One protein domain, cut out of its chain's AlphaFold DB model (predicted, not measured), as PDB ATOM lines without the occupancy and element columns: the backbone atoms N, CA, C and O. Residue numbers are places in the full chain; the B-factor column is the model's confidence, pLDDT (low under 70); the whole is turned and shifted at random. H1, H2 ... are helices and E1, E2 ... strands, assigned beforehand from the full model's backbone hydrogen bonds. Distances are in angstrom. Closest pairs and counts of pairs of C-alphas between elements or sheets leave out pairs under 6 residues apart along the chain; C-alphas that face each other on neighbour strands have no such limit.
ATOM      1  N   ARG A   2     200.747 229.032 261.708       87.25
ATOM      2  CA  ARG A   2     201.383 229.987 262.650       87.25
ATOM      3  C   ARG A   2     200.807 229.958 264.074       87.25
ATOM      4  O   ARG A   2     201.561 229.792 265.021       87.25
ATOM      5  N   HIS A   3     199.480 230.017 264.219       88.56
ATOM      6  CA  HIS A   3     198.829 229.965 265.537       88.56
ATOM      7  C   HIS A   3     199.115 228.681 266.328       88.56
ATOM      8  O   HIS A   3     199.154 228.728 267.551       88.56
ATOM      9  N   ILE A   4     199.316 227.542 265.660       88.81
ATOM     10  CA  ILE A   4     199.640 226.282 266.342       88.81
ATOM     11  C   ILE A   4     201.069 226.356 266.878       88.81
ATOM     12  O   ILE A   4     201.286 226.085 268.052       88.81
ATOM     13  N   VAL A   5     202.017 226.798 266.043       91.25
ATOM     14  CA  VAL A   5     203.431 226.917 266.429       91.25
ATOM     15  C   VAL A   5     203.618 227.883 267.596       91.25
ATOM     16  O   VAL A   5     204.319 227.554 268.545       91.25
ATOM     17  N   ILE A   6     202.966 229.046 267.551       92.81
ATOM     18  CA  ILE A   6     203.107 230.075 268.590       92.81
ATOM     19  C   ILE A   6     202.561 229.589 269.939       92.81
ATOM     20  O   ILE A   6     203.180 229.831 270.967       92.81
ATOM     21  N   ASN A   7     201.422 228.890 269.948       88.88
ATOM     22  CA  ASN A   7     200.757 228.512 271.198       88.88
ATOM     23  C   ASN A   7     201.189 227.145 271.749       88.88
ATOM     24  O   ASN A   7     201.031 226.889 272.940       88.88
ATOM     25  N   HIS A   8     201.679 226.245 270.893       90.19
ATOM     26  CA  HIS A   8     201.931 224.845 271.255       90.19
ATOM     27  C   HIS A   8     203.326 224.343 270.865       90.19
ATOM     28  O   HIS A   8     203.660 223.196 271.154       90.19
ATOM     29  N   GLY A   9     204.140 225.178 270.220       93.62
ATOM     30  CA  GLY A   9     205.427 224.776 269.672       93.62
ATOM     31  C   GLY A   9     205.309 224.039 268.337       93.62
ATOM     32  O   GLY A   9     204.227 223.823 267.784       93.62
ATOM     33  N   VAL A  10     206.465 223.679 267.782       94.62
ATOM     34  CA  VAL A  10     206.557 223.002 266.487       94.62
ATOM     35  C   VAL A  10     206.227 221.512 266.660       94.62
ATOM     36  O   VAL A  10     206.942 220.810 267.378       94.62
ATOM     37  N   PRO A  11     205.159 220.993 266.027       93.50
ATOM     38  CA  PRO A  11     204.822 219.580 266.129       93.50
ATOM     39  C   PRO A  11     205.827 218.724 265.356       93.50
ATOM     40  O   PRO A  11     206.289 219.104 264.286       93.50
ATOM     41  N   LYS A  12     206.096 217.507 265.840       94.50
ATOM     42  CA  LYS A  12     206.954 216.553 265.115       94.50
ATOM     43  C   LYS A  12     206.349 216.163 263.765       94.50
ATOM     44  O   LYS A  12     207.061 215.992 262.778       94.50
ATOM     45  N   MET A  13     205.028 215.976 263.741       93.00
ATOM     46  CA  MET A  13     204.308 215.489 262.573       93.00
ATOM     47  C   MET A  13     202.918 216.119 262.477       93.00
ATOM     48  O   MET A  13     202.302 216.406 263.502       93.00
ATOM     49  N   ILE A  14     202.412 216.299 261.257       91.00
ATOM     50  CA  ILE A  14     201.031 216.728 260.991       91.00
ATOM     51  C   ILE A  14     200.402 215.766 260.001       91.00
ATOM     52  O   ILE A  14     200.972 215.506 258.944       91.00
ATOM     53  N   LEU A  15     199.213 215.282 260.338       88.50
ATOM     54  CA  LEU A  15     198.368 214.516 259.440       88.50
ATOM     55  C   LEU A  15     197.388 215.459 258.745       88.50
ATOM     56  O   LEU A  15     196.650 216.176 259.420       88.50
ATOM     57  N   THR A  16     197.398 215.466 257.417       88.12
ATOM     58  CA  THR A  16     196.446 216.231 256.605       88.12
ATOM     59  C   THR A  16     195.671 215.313 255.679       88.12
ATOM     60  O   THR A  16     196.148 214.241 255.292       88.12
ATOM     61  N   ASP A  17     194.498 215.779 255.271       85.44
ATOM     62  CA  ASP A  17     193.845 215.259 254.081       85.44
ATOM     63  C   ASP A  17     194.608 215.678 252.811       85.44
ATOM     64  O   ASP A  17     195.665 216.326 252.858       85.44
ATOM     65  N   GLN A  18     194.080 215.253 251.666       82.38
ATOM     66  CA  GLN A  18     194.585 215.618 250.341       82.38
ATOM     67  C   GLN A  18     193.848 216.843 249.780       82.38
ATOM     68  O   GLN A  18     193.700 216.990 248.569       82.38
ATOM     69  N   GLY A  19     193.338 217.716 250.659       82.69
ATOM     70  CA  GLY A  19     192.703 218.959 250.247       82.69
ATOM     71  C   GLY A  19     193.699 219.880 249.523       82.69
ATOM     72  O   GLY A  19     194.872 219.925 249.906       82.69
ATOM     73  N   PRO A  20     193.267 220.673 248.524       84.75
ATOM     74  CA  PRO A  20     194.167 221.522 247.734       84.75
ATOM     75  C   PRO A  20     195.026 222.480 248.574       84.75
ATOM     76  O   PRO A  20     196.202 222.686 248.286       84.75
ATOM     77  N   CYS A  21     194.473 223.021 249.666       84.81
ATOM     78  CA  CYS A  21     195.201 223.912 250.575       84.81
ATOM     79  C   CYS A  21     196.308 223.203 251.378       84.81
ATOM     80  O   CYS A  21     197.289 223.835 251.762       84.81
ATOM     81  N   CYS A  22     196.167 221.897 251.615       83.62
ATOM     82  CA  CYS A  22     197.162 221.056 252.277       83.62
ATOM     83  C   CYS A  22     198.199 220.503 251.283       83.62
ATOM     84  O   CYS A  22     199.269 220.048 251.695       83.62
ATOM     85  N   GLU A  23     197.898 220.528 249.983       87.62
ATOM     86  CA  GLU A  23     198.796 220.090 248.908       87.62
ATOM     87  C   GLU A  23     199.640 221.217 248.304       87.62
ATOM     88  O   GLU A  23     200.611 220.926 247.605       87.62
ATOM     89  N   SER A  24     199.325 222.476 248.619       91.38
ATOM     90  CA  SER A  24     200.015 223.649 248.078       91.38
ATOM     91  C   SER A  24     201.522 223.655 248.378       91.38
ATOM     92  O   SER A  24     201.984 223.171 249.423       91.38
ATOM     93  N   GLU A  25     202.306 224.225 247.462       92.69
ATOM     94  CA  GLU A  25     203.764 224.292 247.599       92.69
ATOM     95  C   GLU A  25     204.171 225.185 248.778       92.69
ATOM     96  O   GLU A  25     205.093 224.866 249.529       92.69
ATOM     97  N   GLU A  26     203.423 226.258 249.028       92.25
ATOM     98  CA  GLU A  26     203.625 227.150 250.169       92.25
ATOM     99  C   GLU A  26     203.464 226.392 251.488       92.25
ATOM    100  O   GLU A  26     204.268 226.563 252.411       92.25
ATOM    101  N   PHE A  27     202.455 225.518 251.581       91.44
ATOM    102  CA  PHE A  27     202.243 224.689 252.760       91.44
ATOM    103  C   PHE A  27     203.384 223.683 252.941       91.44
ATOM    104  O   PHE A  27     203.942 223.579 254.036       91.44
ATOM    105  N   ARG A  28     203.800 222.995 251.871       91.31
ATOM    106  CA  ARG A  28     204.925 222.041 251.897       91.31
ATOM    107  C   ARG A  28     206.235 222.715 252.305       91.31
ATOM    108  O   ARG A  28     206.935 222.208 253.183       91.31
ATOM    109  N   SER A  29     206.533 223.873 251.725       94.12
ATOM    110  CA  SER A  29     207.708 224.685 252.045       94.12
ATOM    111  C   SER A  29     207.693 225.143 253.504       94.12
ATOM    112  O   SER A  29     208.698 225.025 254.204       94.12
ATOM    113  N   CYS A  30     206.536 225.580 254.010       92.75
ATOM    114  CA  CYS A  30     206.355 225.953 255.412       92.75
ATOM    115  C   CYS A  30     206.651 224.784 256.366       92.75
ATOM    116  O   CYS A  30     207.420 224.950 257.314       92.75
ATOM    117  N   LEU A  31     206.112 223.590 256.096       93.62
ATOM    118  CA  LEU A  31     206.387 222.404 256.914       93.62
ATOM    119  C   LEU A  31     207.867 222.007 256.872       93.62
ATOM    120  O   LEU A  31     208.438 221.705 257.918       93.62
ATOM    121  N   LYS A  32     208.503 222.069 255.695       93.94
ATOM    122  CA  LYS A  32     209.932 221.766 255.527       93.94
ATOM    123  C   LYS A  32     210.814 222.733 256.320       93.94
ATOM    124  O   LYS A  32     211.714 222.282 257.019       93.94
ATOM    125  N   LYS A  33     210.524 224.040 256.270       94.81
ATOM    126  CA  LYS A  33     211.241 225.071 257.047       94.81
ATOM    127  C   LYS A  33     211.124 224.855 258.553       94.81
ATOM    128  O   LYS A  33     212.067 225.125 259.283       94.81
ATOM    129  N   LEU A  34     209.973 224.366 259.004       93.25
ATOM    130  CA  LEU A  34     209.723 224.067 260.412       93.25
ATOM    131  C   LEU A  34     210.186 222.656 260.821       93.25
ATOM    132  O   LEU A  34     210.037 222.297 261.980       93.25
ATOM    133  N   GLY A  35     210.716 221.835 259.907       94.25
ATOM    134  CA  GLY A  35     211.113 220.454 260.213       94.25
ATOM    135  C   GLY A  35     209.941 219.522 260.557       94.25
ATOM    136  O   GLY A  35     210.131 218.503 261.219       94.25
ATOM    137  N   ILE A  36     208.722 219.858 260.131       94.81
ATOM    138  CA  ILE A  36     207.509 219.097 260.442       94.81
ATOM    139  C   ILE A  36     207.322 217.989 259.405       94.81
ATOM    140  O   ILE A  36     207.163 218.259 258.211       94.81
ATOM    141  N   LYS A  37     207.250 216.730 259.849       93.25
ATOM    142  CA  LYS A  37     206.952 215.605 258.953       93.25
ATOM    143  C   LYS A  37     205.461 215.565 258.616       93.25
ATOM    144  O   LYS A  37     204.605 215.429 259.489       93.25
ATOM    145  N   ARG A  38     205.135 215.631 257.330       89.56
ATOM    146  CA  ARG A  38     203.752 215.531 256.859       89.56
ATOM    147  C   ARG A  38     203.341 214.071 256.665       89.56
ATOM    148  O   ARG A  38     204.022 213.324 255.966       89.56
ATOM    149  N   LEU A  39     202.209 213.692 257.245       88.81
ATOM    150  CA  LEU A  39     201.471 212.472 256.942       88.81
ATOM    151  C   LEU A  39     200.237 212.825 256.113       88.81
ATOM    152  O   LEU A  39     199.652 213.893 256.287       88.81
ATOM    153  N   ARG A  40     199.832 211.918 255.226       84.25
ATOM    154  CA  ARG A  40     198.641 212.078 254.385       84.25
ATOM    155  C   ARG A  40     197.658 210.975 254.725       84.25
ATOM    156  O   ARG A  40     198.063 209.816 254.805       84.25
ATOM    157  N   THR A  41     196.386 211.310 254.900       78.88
ATOM    158  CA  THR A  41     195.351 210.275 254.908       78.88
ATOM    159  C   THR A  41     195.186 209.701 253.508       78.88
ATOM    160  O   THR A  41     195.343 210.414 252.508       78.88
TER     161      THR A  41
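AT A GLANCE: This is residues 2 to 41 of the 178 residues of the protein "Transposon Ty3-G gap-Pol polyprotein" of Clonorchis sinensis (UniProt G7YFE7). Two short strands, E1 and E2, run side by side along one edge of a loop closed by helices H2 and H3; H1 lies at the end away from H2. The printed part has 40 residues in a mixed class, ordered H1, E1, H2, H3, E2, with a parallel sheet E1, E2. It is compact, radius of gyration of the C-alphas 9.9 A, spanning 25 by 19 by 16 A.

IN THESE COORDINATES: Find C-alpha 13 at (204.308, 215.489, 262.573), where E1, residues 13 to 16, 9.9 A, begins. E2, residues 37 to 40, 10.1 A, ends at (198.641, 212.078, 254.385). H3 is residues 25 to 33, 12.1 A; H1 2 to 8, 10.0 A; H2 20 to 23, 5.0 A.

HOW THE PARTS SIT: Between parallel E1 and E2, at 26 degrees, look for N 14 and O 37, 2.9 A, within hydrogen-bond range. E1, H2 H3, E2 form a strand-helix-strand unit, parallel neighbour strands joined through helices, its crossover right-handed. H2 and H3 are close but not clearly touching; their closest C-alphas, Cys 21 and Phe 27, are 7.4 A apart. H1 is apart from H2, H3 and E2. Every O i to N i+4 pair is within hydrogen-bond range in H1 and H3; H2 is too short for one.

THE WHOLE: The farthest C-alphas, Asn 7 and Pro 20, are 25.4 A apart. The printed part has no cut, its four links between elements are tight, and no printed residue is under 70 in pLDDT.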